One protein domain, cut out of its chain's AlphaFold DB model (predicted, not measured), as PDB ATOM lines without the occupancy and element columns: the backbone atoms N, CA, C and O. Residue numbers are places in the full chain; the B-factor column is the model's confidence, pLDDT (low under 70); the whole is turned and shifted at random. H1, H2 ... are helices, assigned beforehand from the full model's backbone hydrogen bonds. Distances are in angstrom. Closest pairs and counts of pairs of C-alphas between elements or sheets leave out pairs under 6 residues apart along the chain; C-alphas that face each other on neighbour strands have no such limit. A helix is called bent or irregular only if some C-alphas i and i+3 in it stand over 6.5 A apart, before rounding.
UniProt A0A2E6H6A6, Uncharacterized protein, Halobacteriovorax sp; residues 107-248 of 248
ATOM      1  N   LYS A 107     118.342 167.858 111.318       60.59
ATOM      2  CA  LYS A 107     118.373 168.358 112.699       60.59
ATOM      3  C   LYS A 107     116.970 168.593 113.266       60.59
ATOM      4  O   LYS A 107     116.739 168.347 114.445       60.59
ATOM      5  N   LYS A 108     116.017 169.023 112.434       63.91
ATOM      6  CA  LYS A 108     114.612 169.225 112.829       63.91
ATOM      7  C   LYS A 108     113.863 167.909 112.982       63.91
ATOM      8  O   LYS A 108     113.034 167.803 113.884       63.91
ATOM      9  N   ILE A 109     114.178 166.910 112.152       62.19
ATOM     10  CA  ILE A 109     113.679 165.540 112.339       62.19
ATOM     11  C   ILE A 109     114.169 165.025 113.689       62.19
ATOM     12  O   ILE A 109     113.346 164.689 114.532       62.19
ATOM     13  N   ALA A 110     115.480 165.066 113.940       62.94
ATOM     14  CA  ALA A 110     116.058 164.612 115.202       62.94
ATOM     15  C   ALA A 110     115.436 165.319 116.422       62.94
ATOM     16  O   ALA A 110     115.012 164.651 117.359       62.94
ATOM     17  N   ALA A 111     115.279 166.647 116.379       67.75
ATOM     18  CA  ALA A 111     114.662 167.413 117.465       67.75
ATOM     19  C   ALA A 111     113.171 167.089 117.678       67.75
ATOM     20  O   ALA A 111     112.688 167.080 118.810       67.75
ATOM     21  N   SER A 112     112.427 166.823 116.602       66.62
ATOM     22  CA  SER A 112     111.018 166.417 116.694       66.62
ATOM     23  C   SER A 112     110.885 164.995 117.234       66.62
ATOM     24  O   SER A 112     109.961 164.707 117.992       66.62
ATOM     25  N   MET A 113     111.830 164.119 116.887       66.50
ATOM     26  CA  MET A 113     111.879 162.759 117.407       66.50
ATOM     27  C   MET A 113     112.261 162.728 118.878       66.50
ATOM     28  O   MET A 113     111.590 162.033 119.623       66.50
ATOM     29  N   ASP A 114     113.243 163.509 119.330       71.75
ATOM     30  CA  ASP A 114     113.592 163.564 120.756       71.75
ATOM     31  C   ASP A 114     112.385 163.959 121.622       71.75
ATOM     32  O   ASP A 114     112.114 163.294 122.620       71.75
ATOM     33  N   LYS A 115     111.593 164.945 121.179       72.19
ATOM     34  CA  LYS A 115     110.336 165.334 121.845       72.19
ATOM     35  C   LYS A 115     109.261 164.246 121.778       72.19
ATOM     36  O   LYS A 115     108.565 164.007 122.757       72.19
ATOM     37  N   GLY A 116     109.115 163.574 120.634       73.25
ATOM     38  CA  GLY A 116     108.164 162.466 120.490       73.25
ATOM     39  C   GLY A 116     108.530 161.254 121.353       73.25
ATOM     40  O   GLY A 116     107.657 160.605 121.918       73.25
ATOM     41  N   LEU A 117     109.826 160.973 121.490       78.19
ATOM     42  CA  LEU A 117     110.362 159.886 122.309       78.19
ATOM     43  C   LEU A 117     110.286 160.204 123.802       78.19
ATOM     44  O   LEU A 117     110.151 159.283 124.601       78.19
ATOM     45  N   GLU A 118     110.337 161.480 124.188       77.12
ATOM     46  CA  GLU A 118     110.180 161.910 125.580       77.12
ATOM     47  C   GLU A 118     108.856 161.421 126.180       77.12
ATOM     48  O   GLU A 118     108.862 160.881 127.283       77.12
ATOM     49  N   VAL A 119     107.767 161.456 125.404       78.38
ATOM     50  CA  VAL A 119     106.460 160.905 125.803       78.38
ATOM     51  C   VAL A 119     106.544 159.404 126.106       78.38
ATOM     52  O   VAL A 119     105.991 158.936 127.095       78.38
ATOM     53  N   PHE A 120     107.263 158.623 125.296       78.12
ATOM     54  CA  PHE A 120     107.426 157.182 125.540       78.12
ATOM     55  C   PHE A 120     108.385 156.875 126.695       78.12
ATOM     56  O   PHE A 120     108.255 155.837 127.347       78.12
ATOM     57  N   ARG A 121     109.344 157.770 126.955       81.19
ATOM     58  CA  ARG A 121     110.317 157.656 128.051       81.19
ATOM     59  C   ARG A 121     109.718 158.037 129.404       81.19
ATOM     60  O   ARG A 121     110.160 157.486 130.408       81.19
ATOM     61  N   SER A 122     108.737 158.941 129.433       82.62
ATOM     62  CA  SER A 122     108.046 159.359 130.660       82.62
ATOM     63  C   SER A 122     106.986 158.364 131.135       82.62
ATOM     64  O   SER A 122     106.653 158.360 132.315       82.62
ATOM     65  N   LEU A 123     106.450 157.528 130.241       82.06
ATOM     66  CA  LEU A 123     105.493 156.476 130.597       82.06
ATOM     67  C   LEU A 123     106.181 155.320 131.337       82.06
ATOM     68  O   LEU A 123     107.375 155.049 131.136       82.06
ATOM     69  N   SER A 124     105.426 154.569 132.140       89.31
ATOM     70  CA  SER A 124     105.911 153.279 132.646       89.31
ATOM     71  C   SER A 124     106.135 152.294 131.488       89.31
ATOM     72  O   SER A 124     105.634 152.488 130.376       89.31
ATOM     73  N   TYR A 125     106.944 151.254 131.713       88.12
ATOM     74  CA  TYR A 125     107.226 150.260 130.673       88.12
ATOM     75  C   TYR A 125     105.940 149.594 130.163       88.12
ATOM     76  O   TYR A 125     105.724 149.535 128.955       88.12
ATOM     77  N   GLU A 126     105.057 149.191 131.081       89.19
ATOM     78  CA  GLU A 126     103.786 148.531 130.768       89.19
ATOM     79  C   GLU A 126     102.845 149.423 129.948       89.19
ATOM     80  O   GLU A 126     102.255 148.979 128.958       89.19
ATOM     81  N   GLU A 127     102.749 150.709 130.294       85.06
ATOM     82  CA  GLU A 127     101.936 151.674 129.546       85.06
ATOM     83  C   GLU A 127     102.498 151.914 128.142       85.06
ATOM     84  O   GLU A 127     101.754 151.869 127.159       85.06
ATOM     85  N   ALA A 128     103.815 152.115 128.024       84.12
ATOM     86  CA  ALA A 128     104.471 152.300 126.732       84.12
ATOM     87  C   ALA A 128     104.292 151.064 125.839       84.12
ATOM     88  O   ALA A 128     103.903 151.195 124.676       84.12
ATOM     89  N   HIS A 129     104.501 149.870 126.397       88.69
ATOM     90  CA  HIS A 129     104.332 148.607 125.689       88.69
ATOM     91  C   HIS A 129     102.887 148.405 125.217       88.69
ATOM     92  O   HIS A 129     102.663 148.086 124.049       88.69
ATOM     93  N   SER A 130     101.896 148.664 126.076       87.44
ATOM     94  CA  SER A 130     100.473 148.564 125.726       87.44
ATOM     95  C   SER A 130     100.081 149.537 124.607       87.44
ATOM     96  O   SER A 130      99.438 149.148 123.625       87.44
ATOM     97  N   HIS A 131     100.538 150.792 124.689       83.25
ATOM     98  CA  HIS A 131     100.306 151.796 123.647       83.25
ATOM     99  C   HIS A 131     100.939 151.398 122.309       83.25
ATOM    100  O   HIS A 131     100.292 151.504 121.261       83.25
ATOM    101  N   ILE A 132     102.183 150.917 122.336       84.19
ATOM    102  CA  ILE A 132     102.917 150.476 121.145       84.19
ATOM    103  C   ILE A 132     102.244 149.253 120.531       84.19
ATOM    104  O   ILE A 132     101.966 149.257 119.334       84.19
ATOM    105  N   LYS A 133     101.898 148.254 121.344       86.31
ATOM    106  CA  LYS A 133     101.213 147.042 120.895       86.31
ATOM    107  C   LYS A 133      99.875 147.371 120.233       86.31
ATOM    108  O   LYS A 133      99.659 147.000 119.084       86.31
ATOM    109  N   LYS A 134      99.032 148.191 120.872       86.12
ATOM    110  CA  LYS A 134      97.743 148.632 120.305       86.12
ATOM    111  C   LYS A 134      97.907 149.351 118.958       86.12
ATOM    112  O   LYS A 134      97.092 149.182 118.047       86.12
ATOM    113  N   LYS A 135      98.954 150.168 118.807       82.69
ATOM    114  CA  LYS A 135      99.264 150.858 117.542       82.69
ATOM    115  C   LYS A 135      99.846 149.922 116.482       82.69
ATOM    116  O   LYS A 135      99.525 150.076 115.307       82.69
ATOM    117  N   MET A 136     100.663 148.948 116.874       81.00
ATOM    118  CA  MET A 136     101.196 147.929 115.968       81.00
ATOM    119  C   MET A 136     100.086 147.022 115.434       81.00
ATOM    120  O   MET A 136     100.026 146.811 114.222       81.00
ATOM    121  N   ASP A 137      99.177 146.582 116.304       83.38
ATOM    122  CA  ASP A 137      98.052 145.701 115.969       83.38
ATOM    123  C   ASP A 137      97.026 146.384 115.051       83.38
ATOM    124  O   ASP A 137      96.405 145.738 114.212       83.38
ATOM    125  N   SER A 138      96.884 147.709 115.153       80.62
ATOM    126  CA  SER A 138      96.034 148.507 114.255       80.62
ATOM    127  C   SER A 138      96.732 148.942 112.959       80.62
ATOM    128  O   SER A 138      96.118 149.596 112.113       80.62
ATOM    129  N   SER A 139      98.011 148.604 112.771       80.19
ATOM    130  CA  SER A 139      98.771 149.003 111.584       80.19
ATOM    131  C   SER A 139      98.561 148.047 110.405       80.19
ATOM    132  O   SER A 139      98.322 146.854 110.570       80.19
ATOM    133  N   LYS A 140      98.783 148.539 109.178       77.75
ATOM    134  CA  LYS A 140      98.818 147.695 107.964       77.75
ATOM    135  C   LYS A 140      99.901 146.606 108.010       77.75
ATOM    136  O   LYS A 140      99.875 145.683 107.203       77.75
ATOM    137  N   LEU A 141     100.858 146.724 108.932       75.81
ATOM    138  CA  LEU A 141     101.946 145.773 109.135       75.81
ATOM    139  C   LEU A 141     101.652 144.769 110.256       75.81
ATOM    140  O   LEU A 141     102.484 143.894 110.488       75.81
ATOM    141  N   ALA A 142     100.492 144.847 110.919       77.88
ATOM    142  CA  ALA A 142     100.133 143.987 112.046       77.88
ATOM    143  C   ALA A 142     100.342 142.499 111.736       77.88
ATOM    144  O   ALA A 142     100.985 141.801 112.508       77.88
ATOM    145  N   GLY A 143      99.905 142.027 110.563       80.12
ATOM    146  CA  GLY A 143     100.047 140.620 110.161       80.12
ATOM    147  C   GLY A 143     101.487 140.149 109.911       80.12
ATOM    148  O   GLY A 143     101.741 138.946 109.897       80.12
ATOM    149  N   VAL A 144     102.430 141.070 109.696       77.00
ATOM    150  CA  VAL A 144     103.865 140.757 109.593       77.00
ATOM    151  C   VAL A 144     104.519 140.865 110.968       77.00
ATOM    152  O   VAL A 144     105.268 139.977 111.360       77.00
ATOM    153  N   LEU A 145     104.208 141.925 111.714       75.25
ATOM    154  CA  LEU A 145     104.786 142.200 113.029       75.25
ATOM    155  C   LEU A 145     104.347 141.184 114.088       75.25
ATOM    156  O   LEU A 145     105.156 140.824 114.937       75.25
ATOM    157  N   SER A 146     103.118 140.668 114.005       80.19
ATOM    158  CA  SER A 146     102.602 139.634 114.910       80.19
ATOM    159  C   SER A 146     103.290 138.277 114.736       80.19
ATOM    160  O   SER A 146     103.308 137.477 115.665       80.19
ATOM    161  N   LYS A 147     103.893 138.018 113.567       85.44
ATOM    162  CA  LYS A 147     104.682 136.801 113.309       85.44
ATOM    163  C   LYS A 147     106.087 136.874 113.894       85.44
ATOM    164  O   LYS A 147     106.757 135.850 113.995       85.44
ATOM    165  N   ILE A 148     106.547 138.072 114.241       82.62
ATOM    166  CA  ILE A 148     107.850 138.283 114.854       82.62
ATOM    167  C   ILE A 148     107.622 138.279 116.373       82.62
ATOM    168  O   ILE A 148     106.994 139.211 116.885       82.62
ATOM    169  N   PRO A 149     108.105 137.258 117.107       81.94
ATOM    170  CA  PRO A 149     107.939 137.213 118.556       81.94
ATOM    171  C   PRO A 149     108.582 138.454 119.182       81.94
ATOM    172  O   PRO A 149     109.550 138.973 118.633       81.94
ATOM    173  N   LYS A 150     108.045 138.959 120.297       88.56
ATOM    174  CA  LYS A 150     108.609 140.104 121.041       88.56
ATOM    175  C   LYS A 150     108.831 141.391 120.219       88.56
ATOM    176  O   LYS A 150     109.589 142.268 120.626       88.56
ATOM    177  N   SER A 151     108.177 141.550 119.063       84.75
ATOM    178  CA  SER A 151     108.356 142.738 118.216       84.75
ATOM    179  C   SER A 151     107.891 144.024 118.909       84.75
ATOM    180  O   SER A 151     108.541 145.060 118.780       84.75
ATOM    181  N   SER A 152     106.814 143.959 119.697       84.06
ATOM    182  CA  SER A 152     106.330 145.081 120.509       84.06
ATOM    183  C   SER A 152     107.289 145.437 121.643       84.06
ATOM    184  O   SER A 152     107.527 146.620 121.883       84.06
ATOM    185  N   GLU A 153     107.889 144.443 122.301       88.69
ATOM    186  CA  GLU A 153     108.921 144.635 123.330       88.69
ATOM    187  C   GLU A 153     110.170 145.284 122.729       88.69
ATOM    188  O   GLU A 153     110.666 146.277 123.257       88.69
ATOM    189  N   PHE A 154     110.615 144.810 121.561       87.62
ATOM    190  CA  PHE A 154     111.752 145.385 120.846       87.62
ATOM    191  C   PHE A 154     111.516 146.859 120.506       87.62
ATOM    192  O   PHE A 154     112.368 147.702 120.782       87.62
ATOM    193  N   VAL A 155     110.352 147.190 119.935       85.19
ATOM    194  CA  VAL A 155     109.998 148.580 119.607       85.19
ATOM    195  C   VAL A 155     109.903 149.428 120.876       85.19
ATOM    196  O   VAL A 155     110.347 150.574 120.879       85.19
ATOM    197  N   THR A 156     109.388 148.868 121.969       86.19
ATOM    198  CA  THR A 156     109.306 149.559 123.264       86.19
ATOM    199  C   THR A 156     110.690 149.874 123.818       86.19
ATOM    200  O   THR A 156     110.968 151.032 124.133       86.19
ATOM    201  N   ASN A 157     111.587 148.890 123.865       88.75
ATOM    202  CA  ASN A 157     112.968 149.078 124.304       88.75
ATOM    203  C   ASN A 157     113.717 150.058 123.393       88.75
ATOM    204  O   ASN A 157     114.403 150.955 123.879       88.75
ATOM    205  N   PHE A 158     113.513 149.957 122.076       88.06
ATOM    206  CA  PHE A 158     114.085 150.878 121.099       88.06
ATOM    207  C   PHE A 158     113.658 152.325 121.347       88.06
ATOM    208  O   PHE A 158     114.518 153.193 121.456       88.06
ATOM    209  N   LEU A 159     112.357 152.602 121.468       85.12
ATOM    210  CA  LEU A 159     111.848 153.969 121.641       85.12
ATOM    211  C   LEU A 159     112.212 154.570 123.009       85.12
ATOM    212  O   LEU A 159     112.373 155.787 123.132       85.12
ATOM    213  N   ARG A 160     112.371 153.732 124.037       86.25
ATOM    214  CA  ARG A 160     112.774 154.175 125.378       86.25
ATOM    215  C   ARG A 160     114.280 154.407 125.505       86.25
ATOM    216  O   ARG A 160     114.686 155.220 126.337       86.25
ATOM    217  N   ASP A 161     115.107 153.759 124.686       87.38
ATOM    218  CA  ASP A 161     116.557 153.960 124.710       87.38
ATOM    219  C   ASP A 161     116.916 155.413 124.329       87.38
ATOM    220  O   ASP A 161     116.340 156.035 123.425       87.38
ATOM    221  N   LYS A 162     117.847 156.009 125.083       84.88
ATOM    222  CA  LYS A 162     118.252 157.416 124.917       84.88
ATOM    223  C   LYS A 162     119.104 157.638 123.667       84.88
ATOM    224  O   LYS A 162     119.116 158.740 123.123       84.88
ATOM    225  N   GLU A 163     119.802 156.608 123.203       86.50
ATOM    226  CA  GLU A 163     120.780 156.690 122.124       86.50
ATOM    227  C   GLU A 163     120.324 156.007 120.835       86.50
ATOM    228  O   GLU A 163     120.623 156.518 119.756       86.50
ATOM    229  N   ALA A 164     119.623 154.873 120.912       85.00
ATOM    230  CA  ALA A 164     119.340 154.029 119.756       85.00
ATOM    231  C   ALA A 164     118.464 154.722 118.703       85.00
ATOM    232  O   ALA A 164     118.877 154.733 117.541       85.00
ATOM    233  N   PRO A 165     117.345 155.388 119.051       83.06
ATOM    234  CA  PRO A 165     116.589 156.161 118.074       83.06
ATOM    235  C   PRO A 165     117.426 157.298 117.493       83.06
ATOM    236  O   PRO A 165     117.491 157.462 116.280       83.06
ATOM    237  N   LYS A 166     118.135 158.051 118.339       83.56
ATOM    238  CA  LYS A 166     118.944 159.195 117.900       83.56
ATOM    239  C   LYS A 166     120.020 158.780 116.898       83.56
ATOM    240  O   LYS A 166     120.197 159.444 115.880       83.56
ATOM    241  N   LYS A 167     120.718 157.676 117.165       84.62
ATOM    242  CA  LYS A 167     121.732 157.105 116.271       84.62
ATOM    243  C   LYS A 167     121.102 156.544 114.995       84.62
ATOM    244  O   LYS A 167     121.565 156.878 113.909       84.62
ATOM    245  N   PHE A 168     120.006 155.793 115.105       82.06
ATOM    246  CA  PHE A 168     119.287 155.250 113.950       82.06
ATOM    247  C   PHE A 168     118.786 156.347 113.004       82.06
ATOM    248  O   PHE A 168     119.040 156.299 111.805       82.06
ATOM    249  N   PHE A 169     118.132 157.383 113.528       79.38
ATOM    250  CA  PHE A 169     117.667 158.510 112.717       79.38
ATOM    251  C   PHE A 169     118.805 159.445 112.299       79.38
ATOM    252  O   PHE A 169     118.698 160.112 111.272       79.38
ATOM    253  N   GLY A 170     119.931 159.436 113.018       76.50
ATOM    254  CA  GLY A 170     121.173 160.095 112.616       76.50
ATOM    255  C   GLY A 170     121.700 159.625 111.256       76.50
ATOM    256  O   GLY A 170     122.334 160.408 110.549       76.50
ATOM    257  N   ILE A 171     121.348 158.406 110.827       80.31
ATOM    258  CA  ILE A 171     121.615 157.908 109.468       80.31
ATOM    259  C   ILE A 171     121.039 158.860 108.410       80.31
ATOM    260  O   ILE A 171     121.715 159.167 107.430       80.31
ATOM    261  N   LEU A 172     119.832 159.391 108.639       75.44
ATOM    262  CA  LEU A 172     119.157 160.340 107.743       75.44
ATOM    263  C   LEU A 172     119.854 161.708 107.680       75.44
ATOM    264  O   LEU A 172     119.644 162.470 106.734       75.44
ATOM    265  N   GLY A 173     120.692 162.014 108.673       73.19
ATOM    266  CA  GLY A 173     121.482 163.240 108.744       73.19
ATOM    267  C   GLY A 173     122.625 163.305 107.749       73.19
ATOM    268  O   GLY A 173     122.905 164.375 107.205       73.19
ATOM    269  N   ASP A 174     123.252 162.170 107.455       82.44
ATOM    270  CA  ASP A 174     124.405 162.127 106.565       82.44
ATOM    271  C   ASP A 174     123.979 161.818 105.127       82.44
ATOM    272  O   ASP A 174     124.091 160.693 104.629       82.44
ATOM    273  N   ARG A 175     123.479 162.855 104.439       80.00
ATOM    274  CA  ARG A 175     123.050 162.756 103.034       80.00
ATOM    275  C   ARG A 175     124.157 162.237 102.122       80.00
ATOM    276  O   ARG A 175     123.853 161.512 101.182       80.00
ATOM    277  N   LYS A 176     125.420 162.593 102.381       84.81
ATOM    278  CA  LYS A 176     126.550 162.174 101.541       84.81
ATOM    279  C   LYS A 176     126.766 160.673 101.678       84.81
ATOM    280  O   LYS A 176     126.825 159.973 100.674       84.81
ATOM    281  N   ARG A 177     126.800 160.172 102.914       85.88
ATOM    282  CA  ARG A 177     126.925 158.741 103.203       85.88
ATOM    283  C   ARG A 177     125.736 157.938 102.685       85.88
ATOM    284  O   ARG A 177     125.943 156.884 102.091       85.88
ATOM    285  N   LEU A 178     124.516 158.458 102.832       85.44
ATOM    286  CA  LEU A 178     123.307 157.859 102.258       85.44
ATOM    287  C   LEU A 178     123.346 157.801 100.731       85.44
ATOM    288  O   LEU A 178     122.974 156.781 100.159       85.44
ATOM    289  N   LEU A 179     123.810 158.864 100.071       84.50
ATOM    290  CA  LEU A 179     123.936 158.894  98.615       84.50
ATOM    291  C   LEU A 179     124.985 157.884  98.137       84.50
ATOM    292  O   LEU A 179     124.729 157.147  97.188       84.50
ATOM    293  N   THR A 180     126.130 157.792  98.821       87.31
ATOM    294  CA  THR A 180     127.154 156.777  98.530       87.31
ATOM    295  C   THR A 180     126.599 155.369  98.737       87.31
ATOM    296  O   THR A 180     126.738 154.523  97.858       87.31
ATOM    297  N   PHE A 181     125.900 155.125  99.849       88.25
ATOM    298  CA  PHE A 181     125.225 153.855 100.122       88.25
ATOM    299  C   PHE A 181     124.202 153.499  99.032       88.25
ATOM    300  O   PHE A 181     124.168 152.358  98.560       88.25
ATOM    301  N   ALA A 182     123.387 154.466  98.603       83.88
ATOM    302  CA  ALA A 182     122.412 154.293  97.534       83.88
ATOM    303  C   ALA A 182     123.099 153.986  96.195       83.88
ATOM    304  O   ALA A 182     122.685 153.060  95.498       83.88
ATOM    305  N   GLY A 183     124.189 154.690  95.875       86.50
ATOM    306  CA  GLY A 183     125.015 154.438  94.695       86.50
ATOM    307  C   GLY A 183     125.619 153.033  94.694       86.50
ATOM    308  O   GLY A 183     125.476 152.302  93.715       86.50
ATOM    309  N   CYS A 184     126.214 152.600  95.810       90.19
ATOM    310  CA  CYS A 184     126.728 151.238  95.959       90.19
ATOM    311  C   CYS A 184     125.613 150.186  95.860       90.19
ATOM    312  O   CYS A 184     125.780 149.166  95.194       90.19
ATOM    313  N   SER A 185     124.456 150.433  96.477       86.06
ATOM    314  CA  SER A 185     123.299 149.531  96.412       86.06
ATOM    315  C   SER A 185     122.757 149.397  94.986       86.06
ATOM    316  O   SER A 185     122.421 148.292  94.552       86.06
ATOM    317  N   LEU A 186     122.722 150.503  94.239       88.50
ATOM    318  CA  LEU A 186     122.345 150.522  92.830       88.50
ATOM    319  C   LEU A 186     123.369 149.764  91.978       88.50
ATOM    320  O   LEU A 186     122.985 148.932  91.161       88.50
ATOM    321  N   PHE A 187     124.665 149.972  92.215       90.75
ATOM    322  CA  PHE A 187     125.728 149.232  91.537       90.75
ATOM    323  C   PHE A 187     125.599 147.717  91.759       90.75
ATOM    324  O   PHE A 187     125.575 146.947  90.799       90.75
ATOM    325  N   ILE A 188     125.411 147.283  93.008       90.00
ATOM    326  CA  ILE A 188     125.173 145.874  93.356       90.00
ATOM    327  C   ILE A 188     123.938 145.328  92.627       90.00
ATOM    328  O   ILE A 188     123.950 144.193  92.146       90.00
ATOM    329  N   MET A 189     122.871 146.125  92.520       87.69
ATOM    330  CA  MET A 189     121.659 145.745  91.795       87.69
ATOM    331  C   MET A 189     121.931 145.532  90.300       87.69
ATOM    332  O   MET A 189     121.510 144.509  89.754       87.69
ATOM    333  N   VAL A 190     122.671 146.442  89.659       89.75
ATOM    334  CA  VAL A 190     123.057 146.336  88.242       89.75
ATOM    335  C   VAL A 190     123.928 145.103  88.007       89.75
ATOM    336  O   VAL A 190     123.630 144.306  87.118       89.75
ATOM    337  N   VAL A 191     124.950 144.876  88.838       91.38
ATOM    338  CA  VAL A 191     125.819 143.689  88.739       91.38
ATOM    339  C   VAL A 191     125.011 142.401  88.932       91.38
ATOM    340  O   VAL A 191     125.126 141.468  88.134       91.38
ATOM    341  N   SER A 192     124.131 142.359  89.936       89.31
ATOM    342  CA  SER A 192     123.224 141.229  90.171       89.31
ATOM    343  C   SER A 192     122.348 140.939  88.947       89.31
ATOM    344  O   SER A 192     122.184 139.779  88.551       89.31
ATOM    345  N   TRP A 193     121.809 141.989  88.323       91.69
ATOM    346  CA  TRP A 193     120.989 141.881  87.121       91.69
ATOM    347  C   TRP A 193     121.788 141.371  85.916       91.69
ATOM    348  O   TRP A 193     121.320 140.452  85.244       91.69
ATOM    349  N   LEU A 194     123.007 141.869  85.683       91.44
ATOM    350  CA  LEU A 194     123.885 141.399  84.602       91.44
ATOM    351  C   LEU A 194     124.227 139.908  84.744       91.44
ATOM    352  O   LEU A 194     124.122 139.152  83.776       91.44
ATOM    353  N   ILE A 195     124.552 139.451  85.957       89.06
ATOM    354  CA  ILE A 195     124.827 138.029  86.237       89.06
ATOM    355  C   ILE A 195     123.567 137.178  86.028       89.06
ATOM    356  O   ILE A 195     123.630 136.077  85.474       89.06
ATOM    357  N   LYS A 196     122.394 137.670  86.448       86.69
ATOM    358  CA  LYS A 196     121.114 136.985  86.207       86.69
ATOM    359  C   LYS A 196     120.789 136.906  84.711       86.69
ATOM    360  O   LYS A 196     120.380 135.844  84.248       86.69
ATOM    361  N   LYS A 197     121.028 137.982  83.956       88.38
ATOM    362  CA  LYS A 197     120.842 138.033  82.499       88.38
ATOM    363  C   LYS A 197     121.750 137.028  81.789       88.38
ATOM    364  O   LYS A 197     121.263 136.264  80.965       88.38
ATOM    365  N   LYS A 198     123.033 136.957  82.165       87.62
ATOM    366  CA  LYS A 198     123.987 135.991  81.593       87.62
ATOM    367  C   LYS A 198     123.578 134.538  81.861       87.62
ATOM    368  O   LYS A 198     123.683 133.715  80.964       87.62
ATOM    369  N   ARG A 199     123.067 134.232  83.061       82.06
ATOM    370  CA  ARG A 199     122.577 132.882  83.404       82.06
ATOM    371  C   ARG A 199     121.327 132.471  82.639       82.06
ATOM    372  O   ARG A 199     121.191 131.300  82.333       82.06
ATOM    373  N   LYS A 200     120.432 133.411  82.316       80.12
ATOM    374  CA  LYS A 200     119.228 133.106  81.525       80.12
ATOM    375  C   LYS A 200     119.567 132.655  80.097       80.12
ATOM    376  O   LYS A 200     118.778 131.953  79.487       80.12
ATOM    377  N   ASN A 201     120.741 133.034  79.592       81.69
ATOM    378  CA  ASN A 201     121.237 132.622  78.279       81.69
ATOM    379  C   ASN A 201     122.008 131.289  78.316       81.69
ATOM    380  O   ASN A 201     122.636 130.928  77.327       81.69
ATOM    381  N   GLN A 202     122.024 130.592  79.454       81.12
ATOM    382  CA  GLN A 202     122.613 129.264  79.589       81.12
ATOM    383  C   GLN A 202     121.471 128.268  79.806       81.12
ATOM    384  O   GLN A 202     120.720 128.419  80.771       81.12
ATOM    385  N   ASP A 203     121.351 127.260  78.940       85.31
ATOM    386  CA  ASP A 203     120.434 126.129  79.133       85.31
ATOM    387  C   ASP A 203     120.969 125.222  80.248       85.31
ATOM    388  O   ASP A 203     121.605 124.194  80.022       85.31
ATOM    389  N   LEU A 204     120.787 125.671  81.488       83.06
ATOM    390  CA  LEU A 204     121.199 124.938  82.676       83.06
ATOM    391  C   LEU A 204     120.064 124.017  83.145       83.06
ATOM    392  O   LEU A 204     118.917 124.464  83.233       83.06
ATOM    393  N   PRO A 205     120.370 122.769  83.543       89.44
ATOM    394  CA  PRO A 205     119.390 121.899  84.177       89.44
ATOM    395  C   PRO A 205     118.885 122.506  85.498       89.44
ATOM    396  O   PRO A 205     119.610 123.217  86.202       89.44
ATOM    397  N   PHE A 206     117.631 122.206  85.856       85.50
ATOM    398  CA  PHE A 206     116.908 122.832  86.976       85.50
ATOM    399  C   PHE A 206     117.692 122.847  88.301       85.50
ATOM    400  O   PHE A 206     117.740 123.875  88.977       85.50
ATOM    401  N   GLY A 207     118.360 121.740  88.651       87.25
ATOM    402  CA  GLY A 207     119.145 121.635  89.886       87.25
ATOM    403  C   GLY A 207     120.322 122.615  89.944       87.25
ATOM    404  O   GLY A 207     120.518 123.289  90.955       87.25
ATOM    405  N   GLU A 208     121.064 122.770  88.844       86.31
ATOM    406  CA  GLU A 208     122.154 123.750  88.751       86.31
ATOM    407  C   GLU A 208     121.646 125.192  88.740       86.31
ATOM    408  O   GLU A 208     122.272 126.086  89.317       86.31
ATOM    409  N   ALA A 209     120.507 125.437  88.089       86.06
ATOM    410  CA  ALA A 209     119.874 126.748  88.095       86.06
ATOM    411  C   ALA A 209     119.439 127.146  89.518       86.06
ATOM    412  O   ALA A 209     119.651 128.291  89.931       86.06
ATOM    413  N   MET A 210     118.897 126.197  90.291       87.94
ATOM    414  CA  MET A 210     118.462 126.419  91.670       87.94
ATOM    415  C   MET A 210     119.642 126.684  92.612       87.94
ATOM    416  O   MET A 210     119.621 127.678  93.338       87.94
ATOM    417  N   THR A 211     120.700 125.867  92.572       90.62
ATOM    418  CA  THR A 211     121.887 126.055  93.431       90.62
ATOM    419  C   THR A 211     122.610 127.365  93.123       90.62
ATOM    420  O   THR A 211     122.890 128.141  94.041       90.62
ATOM    421  N   LYS A 212     122.820 127.696  91.839       88.12
ATOM    422  CA  LYS A 212     123.359 129.007  91.424       88.12
ATOM    423  C   LYS A 212     122.427 130.153  91.830       88.12
ATOM    424  O   LYS A 212     122.899 131.251  92.133       88.12
ATOM    425  N   GLY A 213     121.114 129.931  91.827       88.31
ATOM    426  CA  GLY A 213     120.104 130.884  92.287       88.31
ATOM    427  C   GLY A 213     120.223 131.190  93.781       88.31
ATOM    428  O   GLY A 213     120.330 132.359  94.151       88.31
ATOM    429  N   ILE A 214     120.279 130.151  94.619       91.19
ATOM    430  CA  ILE A 214     120.448 130.265  96.076       91.19
ATOM    431  C   ILE A 214     121.792 130.908  96.407       91.19
ATOM    432  O   ILE A 214     121.828 131.864  97.176       91.19
ATOM    433  N   PHE A 215     122.888 130.454  95.791       92.25
ATOM    434  CA  PHE A 215     124.210 131.037  96.028       92.25
ATOM    435  C   PHE A 215     124.236 132.526  95.677       92.25
ATOM    436  O   PHE A 215     124.717 133.342  96.455       92.25
ATOM    437  N   HIS A 216     123.650 132.908  94.540       88.56
ATOM    438  CA  HIS A 216     123.512 134.314  94.168       88.56
ATOM    439  C   HIS A 216     122.665 135.091  95.170       88.56
ATOM    440  O   HIS A 216     123.046 136.186  95.568       88.56
ATOM    441  N   PHE A 217     121.531 134.538  95.597       89.06
ATOM    442  CA  PHE A 217     120.690 135.171  96.607       89.06
ATOM    443  C   PHE A 217     121.458 135.399  97.914       89.06
ATOM    444  O   PHE A 217     121.466 136.522  98.416       89.06
ATOM    445  N   LEU A 218     122.151 134.380  98.427       92.44
ATOM    446  CA  LEU A 218     122.942 134.465  99.655       92.44
ATOM    447  C   LEU A 218     124.113 135.437  99.511       92.44
ATOM    448  O   LEU A 218     124.287 136.299 100.365       92.44
ATOM    449  N   PHE A 219     124.864 135.362  98.411       94.12
ATOM    450  CA  PHE A 219     126.000 136.242  98.150       94.12
ATOM    451  C   PHE A 219     125.573 137.711  98.088       94.12
ATOM    452  O   PHE A 219     126.128 138.552  98.790       94.12
ATOM    453  N   PHE A 220     124.544 138.033  97.300       89.75
ATOM    454  CA  PHE A 220     124.072 139.412  97.164       89.75
ATOM    455  C   PHE A 220     123.357 139.923  98.417       89.75
ATOM    456  O   PHE A 220     123.431 141.115  98.711       89.75
ATOM    457  N   THR A 221     122.686 139.049  99.168       87.75
ATOM    458  CA  THR A 221     122.098 139.413 100.465       87.75
ATOM    459  C   THR A 221     123.192 139.685 101.491       87.75
ATOM    460  O   THR A 221     123.175 140.737 102.123       87.75
ATOM    461  N   GLY A 222     124.192 138.806 101.594       91.88
ATOM    462  CA  GLY A 222     125.358 138.990 102.456       91.88
ATOM    463  C   GLY A 222     126.135 140.257 102.111       91.88
ATOM    464  O   GLY A 222     126.452 141.035 103.002       91.88
ATOM    465  N   LEU A 223     126.349 140.532 100.821       92.94
ATOM    466  CA  LEU A 223     127.013 141.752 100.363       92.94
ATOM    467  C   LEU A 223     126.230 143.015 100.750       92.94
ATOM    468  O   LEU A 223     126.825 143.988 101.199       92.94
ATOM    469  N   LYS A 224     124.896 143.003 100.624       86.94
ATOM    470  CA  LYS A 224     124.050 144.122 101.072       86.94
ATOM    471  C   LYS A 224     124.123 144.321 102.583       86.94
ATOM    472  O   LYS A 224     124.251 145.455 103.029       86.94
ATOM    473  N   LEU A 225     124.065 143.239 103.361       89.81
ATOM    474  CA  LEU A 225     124.193 143.302 104.819       89.81
ATOM    475  C   LEU A 225     125.575 143.815 105.238       89.81
ATOM    476  O   LEU A 225     125.659 144.684 106.101       89.81
ATOM    477  N   ALA A 226     126.641 143.350 104.585       92.00
ATOM    478  CA  ALA A 226     127.997 143.843 104.799       92.00
ATOM    479  C   ALA A 226     128.112 145.333 104.459       92.00
ATOM    480  O   ALA A 226     128.760 146.076 105.185       92.00
ATOM    481  N   LEU A 227     127.436 145.791 103.401       92.31
ATOM    482  CA  LEU A 227     127.425 147.196 103.010       92.31
ATOM    483  C   LEU A 227     126.680 148.065 104.036       92.31
ATOM    484  O   LEU A 227     127.184 149.110 104.436       92.31
ATOM    485  N   VAL A 228     125.523 147.611 104.524       88.56
ATOM    486  CA  VAL A 228     124.800 148.266 105.629       88.56
ATOM    487  C   VAL A 228     125.675 148.329 106.883       88.56
ATOM    488  O   VAL A 228     125.800 149.393 107.486       88.56
ATOM    489  N   GLY A 229     126.324 147.217 107.238       88.75
ATOM    490  CA  GLY A 229     127.261 147.151 108.355       88.75
ATOM    491  C   GLY A 229     128.427 148.120 108.187       88.75
ATOM    492  O   GLY A 229     128.702 148.883 109.095       88.75
ATOM    493  N   PHE A 230     129.067 148.160 107.020       92.94
ATOM    494  CA  PHE A 230     130.206 149.040 106.748       92.94
ATOM    495  C   PHE A 230     129.845 150.529 106.844       92.94
ATOM    496  O   PHE A 230     130.573 151.300 107.464       92.94
ATOM    497  N   PHE A 231     128.716 150.945 106.262       89.38
ATOM    498  CA  PHE A 231     128.320 152.357 106.236       89.38
ATOM    499  C   PHE A 231     127.699 152.847 107.549       89.38
ATOM    500  O   PHE A 231     127.871 154.015 107.905       89.38
ATOM    501  N   PHE A 232     126.978 151.980 108.260       90.88
ATOM    502  CA  PHE A 232     126.151 152.367 109.406       90.88
ATOM    503  C   PHE A 232     126.488 151.588 110.682       90.88
ATOM    504  O   PHE A 232     125.647 151.469 111.573       90.88
ATOM    505  N   HIS A 233     127.706 151.042 110.787       89.12
ATOM    506  CA  HIS A 233     128.151 150.311 111.975       89.12
ATOM    507  C   HIS A 233     127.855 151.064 113.287       89.12
ATOM    508  O   HIS A 233     127.164 150.496 114.136       89.12
ATOM    509  N   PRO A 234     128.296 152.327 113.480       88.25
ATOM    510  CA  PRO A 234     128.104 153.004 114.760       88.25
ATOM    511  C   PRO A 234     126.630 153.306 115.067       88.25
ATOM    512  O   PRO A 234     126.255 153.386 116.239       88.25
ATOM    513  N   GLU A 235     125.784 153.440 114.044       86.38
ATOM    514  CA  GLU A 235     124.352 153.684 114.210       86.38
ATOM    515  C   GLU A 235     123.543 152.415 114.486       86.38
ATOM    516  O   GLU A 235     122.536 152.470 115.194       86.38
ATOM    517  N   ILE A 236     123.986 151.269 113.966       86.12
ATOM    518  CA  ILE A 236     123.297 149.980 114.107       86.12
ATOM    519  C   ILE A 236     123.722 149.242 115.385       86.12
ATOM    520  O   ILE A 236     122.924 148.499 115.953       86.12
ATOM    521  N   THR A 237     124.931 149.464 115.902       89.81
ATOM    522  CA  THR A 237     125.396 148.859 117.165       89.81
ATOM    523  C   THR A 237     124.404 148.969 118.338       89.81
ATOM    524  O   THR A 237     124.113 147.936 118.946       89.81
ATOM    525  N   PRO A 238     123.825 150.143 118.671       88.56
ATOM    526  CA  PRO A 238     122.843 150.232 119.758       88.56
ATOM    527  C   PRO A 238     121.547 149.460 119.458       88.56
ATOM    528  O   PRO A 238     120.959 148.882 120.365       88.56
ATOM    529  N   LEU A 239     121.130 149.377 118.190       86.62
ATOM    530  CA  LEU A 239     119.991 148.554 117.768       86.62
ATOM    531  C   LEU A 239     120.264 147.063 117.967       86.62
ATOM    532  O   LEU A 239     119.398 146.346 118.457       86.62
ATOM    533  N   ILE A 240     121.471 146.600 117.623       87.62
ATOM    534  CA  ILE A 240     121.884 145.207 117.838       87.62
ATOM    535  C   ILE A 240     121.902 144.881 119.331       87.62
ATOM    536  O   ILE A 240     121.494 143.786 119.709       87.62
ATOM    537  N   ARG A 241     122.350 145.815 120.179       91.94
ATOM    538  CA  ARG A 241     122.315 145.640 121.637       91.94
ATOM    539  C   ARG A 241     120.882 145.408 122.128       91.94
ATOM    540  O   ARG A 241     120.629 144.378 122.736       91.94
ATOM    541  N   ILE A 242     119.950 146.292 121.771       87.06
ATOM    542  CA  ILE A 242     118.533 146.181 122.165       87.06
ATOM    543  C   ILE A 242     117.890 144.913 121.603       87.06
ATOM    544  O   ILE A 242     117.099 144.247 122.273       87.06
ATOM    545  N   PHE A 243     118.240 144.549 120.368       88.31
ATOM    546  CA  PHE A 243     117.782 143.310 119.759       88.31
ATOM    547  C   PHE A 243     118.253 142.098 120.568       88.31
ATOM    548  O   PHE A 243     117.442 141.248 120.919       88.31
ATOM    549  N   LYS A 244     119.538 142.035 120.933       89.12
ATOM    550  CA  LYS A 244     120.058 140.959 121.784       89.12
ATOM    551  C   LYS A 244     119.381 140.939 123.151       89.12
ATOM    552  O   LYS A 244     118.998 139.872 123.590       89.12
ATOM    553  N   GLU A 245     119.178 142.085 123.788       88.69
ATOM    554  CA  GLU A 245     118.493 142.164 125.088       88.69
ATOM    555  C   GLU A 245     117.039 141.680 125.022       88.69
ATOM    556  O   GLU A 245     116.543 141.080 125.966       88.69
ATOM    557  N   THR A 246     116.358 141.910 123.899       85.56
ATOM    558  CA  THR A 246     114.957 141.501 123.735       85.56
ATOM    559  C   THR A 246     114.830 140.015 123.374       85.56
ATOM    560  O   THR A 246     113.921 139.330 123.846       85.56
ATOM    561  N   TYR A 247     115.713 139.508 122.510       85.06
ATOM    562  CA  TYR A 247     115.600 138.173 121.910       85.06
ATOM    563  C   TYR A 247     116.517 137.108 122.516       85.06
ATOM    564  O   TYR A 247     116.366 135.938 122.159       85.06
ATOM    565  N   SER A 248     117.451 137.494 123.387       75.19
ATOM    566  CA  SER A 248     118.184 136.556 124.242       75.19
ATOM    567  C   SER A 248     117.305 136.029 125.373       75.19
ATOM    568  O   SER A 248     117.755 135.020 125.957       75.19
TER     569      SER A 248
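Overview. This is residues 107 to 248 of the 248 residues of an uncharacterized protein of Halobacteriovorax sp (UniProt A0A2E6H6A6). A long helical hairpin, H6 running out and H7a running back beside it, is joined at one end to a head of shorter helices, H1, H2, H3, H4 and H5. The last helix, H7, bends between its arms, and its second arm, H7b, folds into the head, where it packs on H4 and H5. The printed part has 142 residues with seven named helices, H1 to H7 in order, and no named strand; the class is all helix. The whole is loose, with a radius of gyration of the C-alphas of 19.8 A, and spans 62 by 35 by 28 A.

Arrangement. H1, residues 107 to 122, is close to but not clearly touching H2, residues 125 to 137. H3, residues 142 to 145, touches H2 only at the corner, and only just, with 3 pairs of C-alphas within 8 A, the closest being Met 136 and Ala 142 at 5.7 A. H4, residues 151 to 160, is the hub, touching four other helices. It touches H2 at a steep tilt of 53 degrees, opposite ways, the closest C-alphas being those of Lys 133 and Ser 152, 5.5 A apart. H1 touches H4 with residues 117 to 121 alone, the C-alphas of Arg 121 and Arg 160 being closest at 5.0 A. H5, residues 164 to 173, touches H4 only at the corner, and only just, with 3 pairs of C-alphas within 8 A, the closest being Phe 158 and Ala 164 at 6.3 A. H7, residues 206 to 247, was assigned as one helix by its hydrogen bonds but is bent: C-alphas 231 and 234 are 8.6 A apart. Its arms, H7a, residues 206 to 231, and H7b, residues 234 to 247, stand at a steep tilt of 65 degrees; H7b is irregular, with C-alphas 235 and 238 6.7 A apart. H7b touches H4, with the C-alphas of Phe 154 and Thr 246 closest at 5.8 A. H6, residues 175 to 200, and H7a form a hairpin at a shallow tilt of 10 degrees, opposite ways, the closest C-alphas being those of Phe 181 and Phe 231, 7.0 A apart. Every O i to N i+4 pair is within hydrogen-bond range in H2, H4, H6 and H7a, against 10 of 12 in H1, 4 of 6 in H5 and 8 of 10 in H7b; H3 is too short for such a pair.

Along the chain. H1 begins at C-alpha 107, (118.373, 168.358, 112.699), and is 22.6 A long; H2 is 17.9 A. H6 is 36.8 A long and H7a 37.1 A. H7b, 20.7 A long, ends at C-alpha 247, (115.600, 138.173, 121.910).

Size, cuts and confidence. The C-alphas farthest apart, those of Ser 122 and Asp 203, are 62.6 A from each other. The printed part has no cut, and the six links are tight. Residues 107 to 113 are under 70 in pLDDT.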